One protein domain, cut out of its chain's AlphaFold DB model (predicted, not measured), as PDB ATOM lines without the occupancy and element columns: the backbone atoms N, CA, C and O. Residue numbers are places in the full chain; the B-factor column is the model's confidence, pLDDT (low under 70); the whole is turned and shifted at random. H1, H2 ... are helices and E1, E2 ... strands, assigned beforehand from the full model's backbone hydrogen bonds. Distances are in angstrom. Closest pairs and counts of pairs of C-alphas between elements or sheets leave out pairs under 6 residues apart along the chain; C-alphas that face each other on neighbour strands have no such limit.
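This is residues 4 to 107 of the 754 residues of the protein "Big_6 domain-containing protein" of Arcobacter sp (UniProt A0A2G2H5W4). A twisted sheet of five strands has helices H1 and H2 over one face, on the part made by E3, E4 and E5, and H3 packs on both helices, off the sheet. At the other end of the sheet the hairpin E1 and E2 reaches away from the helices, with the tip at Lys 10 far from the core around H1. The printed part has 104 residues, with three named helices and five named strands in the order E1 E2 E3 E4 H1 H2 H3 E5; the sheet's order is E2 E1 E3 E4 E5, antiparallel throughout, and the class is mixed, helices and strands. The whole is compact, with a radius of gyration of the C-alphas of 13.0 A and spans of 41 by 28 by 26 A.

Begin in the sheet with E4, residues 40 to 45, 16.5 A from first to last C-alpha, and E5, residues 101 to 106, 17.2 A, which ends at C-alpha 106, (517.607, 407.083, 343.213). Look next for E3, residues 31 to 35, then E1, residues 4 to 8, and E2, residues 11 to 15. Find C-alpha 4 at (527.930, 417.496, 345.626), where E1 begins. From C-alpha 49 at (516.654, 428.202, 346.285), H1 runs through residues 49 to 62 for 19.6 A. H2, residues 68 to 79, is 16.3 A long, and H3, residues 87 to 96, is 14.3 A.

In the sheet, look between E4 and E5 for N 42 and O 104, 2.8 A apart and within hydrogen-bond range. The hairpin E3 and E4 has N 41 and O 34 at 2.8 A, and the hairpin E1 and E2 has N 4 and O 15 at 2.8 A. E1 and E3 stand at 128 degrees between their directions, with N 5 and O 33 at 2.9 A. H1 and H2 are on the same face, two layers, helices on one face of a sheet. H1, at a height over the sheet of 9.5 A, runs along the strands over E4 and, only just, E3, on which 3 of its C-alphas fall; C-alphas 32 and 53 are the closest of E3 and H1, 6.8 A. H2, at a height of 9.9 A, runs along the strands over E4 and E5; its closest C-alphas with E4 are 68 and 41, 6.5 A. H3 is not on the sheet; it touches H1, closest at C-alphas 92 and 55, 6.0 A, at a shallow tilt of 19 degrees, opposite ways. H2 touches H3 with residues 74 to 79 alone, closest at C-alphas 78 and 93, 5.5 A, at 71 degrees, only just about perpendicular. In H1, H2 and H3 every O i to N i+4 pair is within hydrogen-bond range.

The C-alphas of Lys 10 and Asp 85 are the two farthest apart, 42.8 A. The printed part has no cut, and the one long link is E2 to E3, residues 16 to 30. Mean pLDDT of the printed part is 74.0; look for values under 70 in 32 residues, among them 6 to 15 and 25 to 30.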
ATOM      1  N   LEU A   4     528.707 416.606 346.467       77.38
ATOM      2  CA  LEU A   4     527.930 417.496 345.626       77.38
ATOM      3  C   LEU A   4     528.416 417.377 344.181       77.38
ATOM      4  O   LEU A   4     529.617 417.455 343.919       77.38
ATOM      5  N   ILE A   5     527.479 417.198 343.257       70.25
ATOM      6  CA  ILE A   5     527.740 417.148 341.823       70.25
ATOM      7  C   ILE A   5     527.345 418.491 341.218       70.25
ATOM      8  O   ILE A   5     526.169 418.855 341.213       70.25
ATOM      9  N   ILE A   6     528.332 419.214 340.694       60.38
ATOM     10  CA  ILE A   6     528.138 420.498 340.021       60.38
ATOM     11  C   ILE A   6     528.391 420.294 338.535       60.38
ATOM     12  O   ILE A   6     529.480 419.894 338.129       60.38
ATOM     13  N   SER A   7     527.382 420.572 337.714       52.12
ATOM     14  CA  SER A   7     527.519 420.576 336.260       52.12
ATOM     15  C   SER A   7     527.532 422.017 335.772       52.12
ATOM     16  O   SER A   7     526.554 422.734 335.964       52.12
ATOM     17  N   ASN A   8     528.610 422.433 335.110       45.88
ATOM     18  CA  ASN A   8     528.652 423.685 334.355       45.88
ATOM     19  C   ASN A   8     528.699 423.382 332.846       45.88
ATOM     20  O   ASN A   8     528.870 422.234 332.440       45.88
ATOM     21  N   GLU A   9     528.552 424.404 331.998       40.28
ATOM     22  CA  GLU A   9     528.444 424.265 330.532       40.28
ATOM     23  C   GLU A   9     529.601 423.491 329.850       40.28
ATOM     24  O   GLU A   9     529.521 423.202 328.652       40.28
ATOM     25  N   LYS A  10     530.707 423.185 330.558       33.72
ATOM     26  CA  LYS A  10     531.926 422.572 329.992       33.72
ATOM     27  C   LYS A  10     532.602 421.498 330.859       33.72
ATOM     28  O   LYS A  10     533.540 420.866 330.368       33.72
ATOM     29  N   ALA A  11     532.185 421.288 332.106       37.97
ATOM     30  CA  ALA A  11     532.810 420.364 333.051       37.97
ATOM     31  C   ALA A  11     531.820 419.897 334.130       37.97
ATOM     32  O   ALA A  11     530.858 420.593 334.457       37.97
ATOM     33  N   TYR A  12     532.090 418.717 334.691       49.47
ATOM     34  CA  TYR A  12     531.457 418.248 335.919       49.47
ATOM     35  C   TYR A  12     532.500 418.269 337.037       49.47
ATOM     36  O   TYR A  12     533.613 417.773 336.841       49.47
ATOM     37  N   ASP A  13     532.134 418.823 338.187       52.12
ATOM     38  CA  ASP A  13     532.968 418.857 339.383       52.12
ATOM     39  C   ASP A  13     532.279 418.106 340.526       52.12
ATOM     40  O   ASP A  13     531.079 418.247 340.774       52.12
ATOM     41  N   GLU A  14     533.061 417.282 341.223       67.94
ATOM     42  CA  GLU A  14     532.648 416.620 342.456       67.94
ATOM     43  C   GLU A  14     533.227 417.391 343.643       67.94
ATOM     44  O   GLU A  14     534.437 417.359 343.886       67.94
ATOM     45  N   VAL A  15     532.365 418.058 344.405       69.81
ATOM     46  CA  VAL A  15     532.757 418.837 345.582       69.81
ATOM     47  C   VAL A  15     532.351 418.085 346.841       69.81
ATOM     48  O   VAL A  15     531.262 417.525 346.924       69.81
ATOM     49  N   ILE A  16     533.223 418.047 347.844       77.62
ATOM     50  CA  ILE A  16     532.869 417.516 349.164       77.62
ATOM     51  C   ILE A  16     532.401 418.702 350.013       77.62
ATOM     52  O   ILE A  16     533.209 419.609 350.239       77.62
ATOM     53  N   PRO A  17     531.137 418.728 350.479       80.25
ATOM     54  CA  PRO A  17     530.677 419.748 351.415       80.25
ATOM     55  C   PRO A  17     531.590 419.805 352.645       80.25
ATOM     56  O   PRO A  17     531.947 418.770 353.212       80.25
ATOM     57  N   SER A  18     532.015 421.008 353.029       78.81
ATOM     58  CA  SER A  18     532.932 421.235 354.150       78.81
ATOM     59  C   SER A  18     532.709 422.618 354.760       78.81
ATOM     60  O   SER A  18     531.988 423.434 354.193       78.81
ATOM     61  N   ILE A  19     533.351 422.906 355.895       71.94
ATOM     62  CA  ILE A  19     533.230 424.212 356.564       71.94
ATOM     63  C   ILE A  19     533.734 425.381 355.702       71.94
ATOM     64  O   ILE A  19     533.280 426.505 355.861       71.94
ATOM     65  N   SER A  20     534.626 425.106 354.747       75.88
ATOM     66  CA  SER A  20     535.150 426.070 353.777       75.88
ATOM     67  C   SER A  20     534.455 425.963 352.413       75.88
ATOM     68  O   SER A  20     535.092 426.185 351.381       75.88
ATOM     69  N   PHE A  21     533.197 425.513 352.372       74.69
ATOM     70  CA  PHE A  21     532.445 425.393 351.124       74.69
ATOM     71  C   PHE A  21     532.178 426.780 350.523       74.69
ATOM     72  O   PHE A  21     531.697 427.677 351.211       74.69
ATOM     73  N   ASP A  22     532.483 426.955 349.237       76.19
ATOM     74  CA  ASP A  22     532.203 428.195 348.512       76.19
ATOM     75  C   ASP A  22     530.724 428.235 348.104       76.19
ATOM     76  O   ASP A  22     530.313 427.631 347.112       76.19
ATOM     77  N   TYR A  23     529.912 428.937 348.893       73.44
ATOM     78  CA  TYR A  23     528.463 429.031 348.689       73.44
ATOM     79  C   TYR A  23     528.072 429.777 347.403       73.44
ATOM     80  O   TYR A  23     526.952 429.601 346.919       73.44
ATOM     81  N   ASN A  24     528.997 430.511 346.769       70.88
ATOM     82  CA  ASN A  24     528.753 431.103 345.449       70.88
ATOM     83  C   ASN A  24     528.534 430.040 344.364       70.88
ATOM     84  O   ASN A  24     527.934 430.323 343.332       70.88
ATOM     85  N   LEU A  25     528.984 428.802 344.596       63.78
ATOM     86  CA  LEU A  25     528.790 427.698 343.660       63.78
ATOM     87  C   LEU A  25     527.328 427.258 343.532       63.78
ATOM     88  O   LEU A  25     526.992 426.617 342.541       63.78
ATOM     89  N   ILE A  26     526.471 427.571 344.510       65.94
ATOM     90  CA  ILE A  26     525.062 427.142 344.535       65.94
ATOM     91  C   ILE A  26     524.071 428.312 344.513       65.94
ATOM     92  O   ILE A  26     522.868 428.075 344.458       65.94
ATOM     93  N   SER A  27     524.553 429.562 344.496       60.25
ATOM     94  CA  SER A  27     523.727 430.782 344.551       60.25
ATOM     95  C   SER A  27     522.827 431.011 343.329       60.25
ATOM     96  O   SER A  27     521.975 431.894 343.347       60.25
ATOM     97  N   GLN A  28     523.006 430.214 342.273       59.66
ATOM     98  CA  GLN A  28     522.233 430.256 341.025       59.66
ATOM     99  C   GLN A  28     521.574 428.904 340.692       59.66
ATOM    100  O   GLN A  28     521.093 428.698 339.576       59.66
ATOM    101  N   MET A  29     521.589 427.944 341.625       64.12
ATOM    102  CA  MET A  29     521.048 426.600 341.412       64.12
ATOM    103  C   MET A  29     519.636 426.479 341.978       64.12
ATOM    104  O   MET A  29     519.382 426.873 343.105       64.12
ATOM    105  N   ASN A  30     518.740 425.836 341.228       65.00
ATOM    106  CA  ASN A  30     517.404 425.453 341.713       65.00
ATOM    107  C   ASN A  30     517.302 423.959 342.056       65.00
ATOM    108  O   ASN A  30     516.307 423.508 342.624       65.00
ATOM    109  N   THR A  31     518.343 423.198 341.716       72.25
ATOM    110  CA  THR A  31     518.452 421.772 342.002       72.25
ATOM    111  C   THR A  31     519.840 421.463 342.543       72.25
ATOM    112  O   THR A  31     520.840 421.748 341.885       72.25
ATOM    113  N   LEU A  32     519.899 420.825 343.709       76.31
ATOM    114  CA  LEU A  32     521.127 420.295 344.294       76.31
ATOM    115  C   LEU A  32     521.186 418.782 344.080       76.31
ATOM    116  O   LEU A  32     520.222 418.070 344.370       76.31
ATOM    117  N   VAL A  33     522.321 418.285 343.587       78.31
ATOM    118  CA  VAL A  33     522.526 416.854 343.327       78.31
ATOM    119  C   VAL A  33     523.627 416.328 344.232       78.31
ATOM    120  O   VAL A  33     524.795 416.671 344.063       78.31
ATOM    121  N   LEU A  34     523.271 415.472 345.186       80.94
ATOM    122  CA  LEU A  34     524.223 414.859 346.110       80.94
ATOM    123  C   LEU A  34     524.291 413.353 345.876       80.94
ATOM    124  O   LEU A  34     523.274 412.688 345.699       80.94
ATOM    125  N   GLN A  35     525.495 412.799 345.895       76.75
ATOM    126  CA  GLN A  35     525.737 411.396 345.596       76.75
ATOM    127  C   GLN A  35     526.661 410.758 346.631       76.75
ATOM    128  O   GLN A  35     527.703 411.307 346.994       76.75
ATOM    129  N   ASP A  36     526.298 409.561 347.088       75.94
ATOM    130  CA  ASP A  36     527.211 408.654 347.778       75.94
ATOM    131  C   ASP A  36     527.549 407.441 346.893       75.94
ATOM    132  O   ASP A  36     527.258 407.399 345.701       75.94
ATOM    133  N   THR A  37     528.214 406.429 347.449       68.88
ATOM    134  CA  THR A  37     528.644 405.255 346.674       68.88
ATOM    135  C   THR A  37     527.501 404.407 346.103       68.88
ATOM    136  O   THR A  37     527.766 403.565 345.248       68.88
ATOM    137  N   ASN A  38     526.267 404.569 346.587       66.88
ATOM    138  CA  ASN A  38     525.126 403.706 346.271       66.88
ATOM    139  C   ASN A  38     523.886 404.468 345.781       66.88
ATOM    140  O   ASN A  38     523.058 403.863 345.094       66.88
ATOM    141  N   LYS A  39     523.722 405.740 346.162       70.50
ATOM    142  CA  LYS A  39     522.503 406.522 345.925       70.50
ATOM    143  C   LYS A  39     522.814 407.946 345.484       70.50
ATOM    144  O   LYS A  39     523.846 408.510 345.847       70.50
ATOM    145  N   THR A  40     521.867 408.521 344.757       73.62
ATOM    146  CA  THR A  40     521.843 409.945 344.411       73.62
ATOM    147  C   THR A  40     520.553 410.551 344.946       73.62
ATOM    148  O   THR A  40     519.496 409.935 344.808       73.62
ATOM    149  N   ILE A  41     520.634 411.736 345.543       76.69
ATOM    150  CA  ILE A  41     519.483 412.548 345.935       76.69
ATOM    151  C   ILE A  41     519.463 413.843 345.127       76.69
ATOM    152  O   ILE A  41     520.478 414.532 345.013       76.69
ATOM    153  N   PHE A  42     518.297 414.143 344.569       75.81
ATOM    154  CA  PHE A  42     517.978 415.398 343.903       75.81
ATOM    155  C   PHE A  42     517.119 416.211 344.848       75.81
ATOM    156  O   PHE A  42     516.127 415.694 345.356       75.81
ATOM    157  N   ILE A  43     517.495 417.456 345.085       78.88
ATOM    158  CA  ILE A  43     516.759 418.372 345.949       78.88
ATOM    159  C   ILE A  43     516.349 419.538 345.075       78.88
ATOM    160  O   ILE A  43     517.214 420.254 344.576       78.88
ATOM    161  N   ASN A  44     515.050 419.683 344.857       72.75
ATOM    162  CA  ASN A  44     514.475 420.696 343.991       72.75
ATOM    163  C   ASN A  44     513.795 421.766 344.838       72.75
ATOM    164  O   ASN A  44     513.046 421.463 345.769       72.75
ATOM    165  N   THR A  45     514.043 423.017 344.476       67.94
ATOM    166  CA  THR A  45     513.498 424.192 345.157       67.94
ATOM    167  C   THR A  45     512.985 425.175 344.117       67.94
ATOM    168  O   THR A  45     513.671 425.429 343.126       67.94
ATOM    169  N   VAL A  46     511.792 425.727 344.332       58.81
ATOM    170  CA  VAL A  46     511.141 426.639 343.368       58.81
ATOM    171  C   VAL A  46     511.247 428.114 343.791       58.81
ATOM    172  O   VAL A  46     511.284 428.993 342.937       58.81
ATOM    173  N   LEU A  47     511.326 428.386 345.097       55.75
ATOM    174  CA  LEU A  47     511.439 429.713 345.720       55.75
ATOM    175  C   LEU A  47     512.560 429.671 346.772       55.75
ATOM    176  O   LEU A  47     512.753 428.629 347.399       55.75
ATOM    177  N   ASP A  48     513.300 430.773 346.933       63.38
ATOM    178  CA  ASP A  48     514.433 430.916 347.869       63.38
ATOM    179  C   ASP A  48     515.477 429.788 347.781       63.38
ATOM    180  O   ASP A  48     516.012 429.317 348.791       63.38
ATOM    181  N   SER A  49     515.774 429.344 346.555       65.69
ATOM    182  CA  SER A  49     516.654 428.202 346.285       65.69
ATOM    183  C   SER A  49     518.019 428.351 346.950       65.69
ATOM    184  O   SER A  49     518.466 427.439 347.640       65.69
ATOM    185  N   THR A  50     518.636 429.530 346.884       73.75
ATOM    186  CA  THR A  50     519.924 429.792 347.542       73.75
ATOM    187  C   THR A  50     519.866 429.608 349.056       73.75
ATOM    188  O   THR A  50     520.777 429.005 349.622       73.75
ATOM    189  N   ILE A  51     518.803 430.073 349.720       77.25
ATOM    190  CA  ILE A  51     518.647 429.952 351.179       77.25
ATOM    191  C   ILE A  51     518.485 428.478 351.551       77.25
ATOM    192  O   ILE A  51     519.234 427.959 352.377       77.25
ATOM    193  N   ILE A  52     517.567 427.774 350.887       78.56
ATOM    194  CA  ILE A  52     517.266 426.371 351.192       78.56
ATOM    195  C   ILE A  52     518.466 425.472 350.882       78.56
ATOM    196  O   ILE A  52     518.852 424.648 351.713       78.56
ATOM    197  N   LEU A  53     519.088 425.631 349.711       82.50
ATOM    198  CA  LEU A  53     520.237 424.821 349.313       82.50
ATOM    199  C   LEU A  53     521.465 425.118 350.186       82.50
ATOM    200  O   LEU A  53     522.189 424.185 350.539       82.50
ATOM    201  N   SER A  54     521.664 426.370 350.616       84.81
ATOM    202  CA  SER A  54     522.710 426.711 351.592       84.81
ATOM    203  C   SER A  54     522.449 426.057 352.944       84.81
ATOM    204  O   SER A  54     523.368 425.471 353.515       84.81
ATOM    205  N   SER A  55     521.205 426.067 353.431       85.75
ATOM    206  CA  SER A  55     520.821 425.387 354.675       85.75
ATOM    207  C   SER A  55     521.004 423.869 354.593       85.75
ATOM    208  O   SER A  55     521.450 423.248 355.556       85.75
ATOM    209  N   VAL A  56     520.752 423.256 353.430       88.00
ATOM    210  CA  VAL A  56     521.049 421.832 353.191       88.00
ATOM    211  C   VAL A  56     522.552 421.551 353.278       88.00
ATOM    212  O   VAL A  56     522.951 420.574 353.913       88.00
ATOM    213  N   ILE A  57     523.399 422.392 352.673       87.19
ATOM    214  CA  ILE A  57     524.859 422.233 352.755       87.19
ATOM    215  C   ILE A  57     525.358 422.445 354.191       87.19
ATOM    216  O   ILE A  57     526.152 421.632 354.668       87.19
ATOM    217  N   LYS A  58     524.851 423.457 354.909       86.50
ATOM    218  CA  LYS A  58     525.161 423.683 356.331       86.50
ATOM    219  C   LYS A  58     524.798 422.473 357.187       86.50
ATOM    220  O   LYS A  58     525.643 422.002 357.937       86.50
ATOM    221  N   LEU A  59     523.601 421.909 357.005       91.81
ATOM    222  CA  LEU A  59     523.170 420.692 357.700       91.81
ATOM    223  C   LEU A  59     524.140 419.532 357.457       91.81
ATOM    224  O   LEU A  59     524.515 418.840 358.403       91.81
ATOM    225  N   ILE A  60     524.568 419.324 356.207       89.94
ATOM    226  CA  ILE A  60     525.519 418.257 355.860       89.94
ATOM    227  C   ILE A  60     526.852 418.445 356.591       89.94
ATOM    228  O   ILE A  60     527.429 417.460 357.054       89.94
ATOM    229  N   VAL A  61     527.335 419.684 356.694       88.06
ATOM    230  CA  VAL A  61     528.608 420.013 357.350       88.06
ATOM    231  C   VAL A  61     528.499 419.912 358.873       88.06
ATOM    232  O   VAL A  61     529.339 419.268 359.495       88.06
ATOM    233  N   GLU A  62     527.469 420.508 359.470       89.25
ATOM    234  CA  GLU A  62     527.297 420.609 360.924       89.25
ATOM    235  C   GLU A  62     526.950 419.263 361.570       89.25
ATOM    236  O   GLU A  62     527.473 418.928 362.630       89.25
ATOM    237  N   LEU A  63     526.116 418.455 360.907       86.12
ATOM    238  CA  LEU A  63     525.752 417.113 361.377       86.12
ATOM    239  C   LEU A  63     526.679 416.013 360.838       86.12
ATOM    240  O   LEU A  63     526.406 414.828 361.030       86.12
ATOM    241  N   ASP A  64     527.765 416.395 360.159       85.94
ATOM    242  CA  ASP A  64     528.767 415.502 359.571       85.94
ATOM    243  C   ASP A  64     528.171 414.380 358.688       85.94
ATOM    244  O   ASP A  64     528.619 413.230 358.710       85.94
ATOM    245  N   VAL A  65     527.147 414.703 357.889       88.44
ATOM    246  CA  VAL A  65     526.348 413.731 357.122       88.44
ATOM    247  C   VAL A  65     527.196 413.030 356.058       88.44
ATOM    248  O   VAL A  65     527.795 413.662 355.182       88.44
ATOM    249  N   LYS A  66     527.241 411.690 356.085       84.44
ATOM    250  CA  LYS A  66     528.143 410.899 355.227       84.44
ATOM    251  C   LYS A  66     527.450 410.185 354.078       84.44
ATOM    252  O   LYS A  66     528.147 409.789 353.129       84.44
ATOM    253  N   THR A  67     526.138 409.993 354.168       85.19
ATOM    254  CA  THR A  67     525.346 409.179 353.236       85.19
ATOM    255  C   THR A  67     524.038 409.858 352.835       85.19
ATOM    256  O   THR A  67     523.498 410.692 353.562       85.19
ATOM    257  N   VAL A  68     523.501 409.464 351.679       80.56
ATOM    258  CA  VAL A  68     522.190 409.926 351.198       80.56
ATOM    259  C   VAL A  68     521.066 409.463 352.131       80.56
ATOM    260  O   VAL A  68     520.095 410.186 352.318       80.56
ATOM    261  N   ASP A  69     521.207 408.292 352.758       83.19
ATOM    262  CA  ASP A  69     520.208 407.758 353.693       83.19
ATOM    263  C   ASP A  69     520.109 408.570 354.989       83.19
ATOM    264  O   ASP A  69     519.011 408.790 355.498       83.19
ATOM    265  N   GLU A  70     521.237 409.040 355.523       88.75
ATOM    266  CA  GLU A  70     521.254 409.946 356.679       88.75
ATOM    267  C   GLU A  70     520.583 411.279 356.335       88.75
ATOM    268  O   GLU A  70     519.692 411.717 357.060       88.75
ATOM    269  N   LEU A  71     520.937 411.872 355.188       92.00
ATOM    270  CA  LEU A  71     520.338 413.128 354.732       92.00
ATOM    271  C   LEU A  71     518.824 412.997 354.505       92.00
ATOM    272  O   LEU A  71     518.046 413.832 354.966       92.00
ATOM    273  N   GLN A  72     518.396 411.913 353.853       87.19
ATOM    274  CA  GLN A  72     516.984 411.603 353.644       87.19
ATOM    275  C   GLN A  72     516.228 411.479 354.972       87.19
ATOM    276  O   GLN A  72     515.104 411.971 355.082       87.19
ATOM    277  N   ASN A  73     516.814 410.832 355.984       87.50
ATOM    278  CA  ASN A  73     516.171 410.701 357.289       87.50
ATOM    279  C   ASN A  73     515.981 412.063 357.965       87.50
ATOM    280  O   ASN A  73     514.889 412.311 358.472       87.50
ATOM    281  N   TYR A  74     516.970 412.961 357.906       90.12
ATOM    282  CA  TYR A  74     516.824 414.318 358.443       90.12
ATOM    283  C   TYR A  74     515.738 415.121 357.725       90.12
ATOM    284  O   TYR A  74     514.908 415.740 358.386       90.12
ATOM    285  N   PHE A  75     515.650 415.048 356.393       88.88
ATOM    286  CA  PHE A  75     514.546 415.688 355.665       88.88
ATOM    287  C   PHE A  75     513.184 415.126 356.071       88.88
ATOM    288  O   PHE A  75     512.234 415.880 356.267       88.88
ATOM    289  N   LEU A  76     513.078 413.809 356.260       83.94
ATOM    290  CA  LEU A  76     511.844 413.195 356.749       83.94
ATOM    291  C   LEU A  76     511.526 413.601 358.195       83.94
ATOM    292  O   LEU A  76     510.347 413.727 358.523       83.94
ATOM    293  N   GLU A  77     512.515 413.804 359.062       84.12
ATOM    294  CA  GLU A  77     512.298 414.328 360.417       84.12
ATOM    295  C   GLU A  77     511.782 415.768 360.385       84.12
ATOM    296  O   GLU A  77     510.756 416.050 361.010       84.12
ATOM    297  N   VAL A  78     512.413 416.626 359.579       83.50
ATOM    298  CA  VAL A  78     512.024 418.027 359.372       83.50
ATOM    299  C   VAL A  78     510.596 418.133 358.824       83.50
ATOM    300  O   VAL A  78     509.763 418.811 359.422       83.50
ATOM    301  N   ILE A  79     510.263 417.385 357.763       81.50
ATOM    302  CA  ILE A  79     508.924 417.385 357.139       81.50
ATOM    303  C   ILE A  79     507.846 416.829 358.082       81.50
ATOM    304  O   ILE A  79     506.691 417.253 358.039       81.50
ATOM    305  N   ASN A  80     508.192 415.866 358.943       80.31
ATOM    306  CA  ASN A  80     507.249 415.273 359.896       80.31
ATOM    307  C   ASN A  80     507.249 415.962 361.274       80.31
ATOM    308  O   ASN A  80     506.625 415.434 362.202       80.31
ATOM    309  N   ASN A  81     507.924 417.110 361.418       79.12
ATOM    310  CA  ASN A  81     508.073 417.875 362.661       79.12
ATOM    311  C   ASN A  81     508.579 417.027 363.845       79.12
ATOM    312  O   ASN A  81     508.023 417.076 364.947       79.12
ATOM    313  N   LYS A  82     509.608 416.208 363.621       68.19
ATOM    314  CA  LYS A  82     510.257 415.378 364.648       68.19
ATOM    315  C   LYS A  82     511.691 415.845 364.882       68.19
ATOM    316  O   LYS A  82     512.320 416.354 363.969       68.19
ATOM    317  N   SER A  83     512.192 415.644 366.103       58.47
ATOM    318  CA  SER A  83     513.601 415.891 366.464       58.47
ATOM    319  C   SER A  83     514.087 417.344 366.266       58.47
ATOM    320  O   SER A  83     515.272 417.574 366.061       58.47
ATOM    321  N   LEU A  84     513.193 418.338 366.383       69.69
ATOM    322  CA  LEU A  84     513.493 419.777 366.210       69.69
ATOM    323  C   LEU A  84     514.264 420.418 367.381       69.69
ATOM    324  O   LEU A  84     514.465 421.629 367.394       69.69
ATOM    325  N   ASP A  85     514.680 419.625 368.372       73.94
ATOM    326  CA  ASP A  85     515.557 420.087 369.458       73.94
ATOM    327  C   ASP A  85     517.000 420.324 368.960       73.94
ATOM    328  O   ASP A  85     517.812 420.913 369.670       73.94
ATOM    329  N   ILE A  86     517.319 419.877 367.737       78.31
ATOM    330  CA  ILE A  86     518.577 420.163 367.041       78.31
ATOM    331  C   ILE A  86     518.425 421.495 366.277       78.31
ATOM    332  O   ILE A  86     517.608 421.553 365.350       78.31
ATOM    333  N   PRO A  87     519.209 422.545 366.607       83.25
ATOM    334  CA  PRO A  87     519.044 423.889 366.042       83.25
ATOM    335  C   PRO A  87     519.034 423.940 364.507       83.25
ATOM    336  O   PRO A  87     518.106 424.504 363.932       83.25
ATOM    337  N   ILE A  88     519.979 423.267 363.841       84.62
ATOM    338  CA  ILE A  88     520.084 423.277 362.371       84.62
ATOM    339  C   ILE A  88     518.903 422.583 361.666       84.62
ATOM    340  O   ILE A  88     518.517 422.961 360.561       84.62
ATOM    341  N   LEU A  89     518.260 421.599 362.312       83.69
ATOM    342  CA  LEU A  89     517.041 420.970 361.780       83.69
ATOM    343  C   LEU A  89     515.831 421.898 361.904       83.69
ATOM    344  O   LEU A  89     514.959 421.887 361.038       83.69
ATOM    345  N   LYS A  90     515.785 422.711 362.964       83.81
ATOM    346  CA  LYS A  90     514.750 423.728 363.158       83.81
ATOM    347  C   LYS A  90     514.902 424.883 362.162       83.81
ATOM    348  O   LYS A  90     513.909 425.285 361.565       83.81
ATOM    349  N   GLU A  91     516.127 425.343 361.913       82.56
ATOM    350  CA  GLU A  91     516.432 426.355 360.888       82.56
ATOM    351  C   GLU A  91     516.030 425.875 359.483       82.56
ATOM    352  O   GLU A  91     515.350 426.587 358.737       82.56
ATOM    353  N   LEU A  92     516.368 424.625 359.138       84.56
ATOM    354  CA  LEU A  92     515.941 424.030 357.871       84.56
ATOM    355  C   LEU A  92     514.409 423.908 357.788       84.56
ATOM    356  O   LEU A  92     513.828 424.155 356.733       84.56
ATOM    357  N   GLN A  93     513.737 423.570 358.891       85.75
ATOM    358  CA  GLN A  93     512.277 423.497 358.943       85.75
ATOM    359  C   GLN A  93     511.610 424.859 358.706       85.75
ATOM    360  O   GLN A  93     510.635 424.948 357.958       85.75
ATOM    361  N   GLU A  94     512.115 425.913 359.343       81.06
ATOM    362  CA  GLU A  94     511.625 427.283 359.165       81.06
ATOM    363  C   GLU A  94     511.845 427.763 357.722       81.06
ATOM    364  O   GLU A  94     510.946 428.375 357.143       81.06
ATOM    365  N   SER A  95     512.968 427.374 357.107       78.25
ATOM    366  CA  SER A  95     513.277 427.655 355.696       78.25
ATOM    367  C   SER A  95     512.345 426.917 354.719       78.25
ATOM    368  O   SER A  95     511.962 427.465 353.687       78.25
ATOM    369  N   ILE A  96     511.955 425.675 355.037       73.50
ATOM    370  CA  ILE A  96     511.090 424.838 354.186       73.50
ATOM    371  C   ILE A  96     509.601 425.199 354.329       73.50
ATOM    372  O   ILE A  96     508.857 425.109 353.356       73.50
ATOM    373  N   ASN A  97     509.138 425.641 355.504       62.72
ATOM    374  CA  ASN A  97     507.714 425.910 355.765       62.72
ATOM    375  C   ASN A  97     507.098 427.042 354.914       62.72
ATOM    376  O   ASN A  97     505.873 427.179 354.893       62.72
ATOM    377  N   ASN A  98     507.920 427.819 354.207       55.09
ATOM    378  CA  ASN A  98     507.485 428.929 353.363       55.09
ATOM    379  C   ASN A  98     507.517 428.621 351.850       55.09
ATOM    380  O   ASN A  98     506.981 429.421 351.088       55.09
ATOM    381  N   ASN A  99     508.068 427.474 351.410       55.31
ATOM    382  CA  ASN A  99     508.417 427.213 350.002       55.31
ATOM    383  C   ASN A  99     508.162 425.756 349.543       55.31
ATOM    384  O   ASN A  99     508.055 424.837 350.351       55.31
ATOM    385  N   ASP A 100     508.071 425.533 348.223       63.09
ATOM    386  CA  ASP A 100     507.878 424.206 347.604       63.09
ATOM    387  C   ASP A 100     509.230 423.446 347.573       63.09
ATOM    388  O   ASP A 100     510.041 423.626 346.659       63.09
ATOM    389  N   PHE A 101     509.512 422.671 348.629       75.00
ATOM    390  CA  PHE A 101     510.693 421.804 348.781       75.00
ATOM    391  C   PHE A 101     510.334 420.354 348.443       75.00
ATOM    392  O   PHE A 101     509.486 419.752 349.109       75.00
ATOM    393  N   ASP A 102     511.010 419.773 347.454       72.62
ATOM    394  CA  ASP A 102     510.849 418.365 347.083       72.62
ATOM    395  C   ASP A 102     512.212 417.689 346.920       72.62
ATOM    396  O   ASP A 102     513.196 418.314 346.516       72.62
ATOM    397  N   PHE A 103     512.278 416.393 347.218       77.06
ATOM    398  CA  PHE A 103     513.491 415.618 347.000       77.06
ATOM    399  C   PHE A 103     513.199 414.202 346.508       77.06
ATOM    400  O   PHE A 103     512.270 413.525 346.949       77.06
ATOM    401  N   GLU A 104     514.065 413.715 345.626       75.12
ATOM    402  CA  GLU A 104     513.968 412.391 345.020       75.12
ATOM    403  C   GLU A 104     515.260 411.606 345.260       75.12
ATOM    404  O   GLU A 104     516.353 412.126 345.054       75.12
ATOM    405  N   VAL A 105     515.146 410.341 345.681       73.12
ATOM    406  CA  VAL A 105     516.296 409.452 345.915       73.12
ATOM    407  C   VAL A 105     516.293 408.303 344.914       73.12
ATOM    408  O   VAL A 105     515.361 407.497 344.881       73.12
ATOM    409  N   LEU A 106     517.383 408.171 344.160       64.81
ATOM    410  CA  LEU A 106     517.607 407.083 343.213       64.81
ATOM    411  C   LEU A 106     518.581 406.043 343.779       64.81
ATOM    412  O   LEU A 106     519.661 406.365 344.273       64.81
ATOM    413  N   ASN A 107     518.203 404.768 343.659       53.94
ATOM    414  CA  ASN A 107     518.963 403.615 344.153       53.94
ATOM    415  C   ASN A 107     519.814 402.958 343.046       53.94
ATOM    416  O   ASN A 107     519.687 401.753 342.823       53.94
TER     417      ASN A 107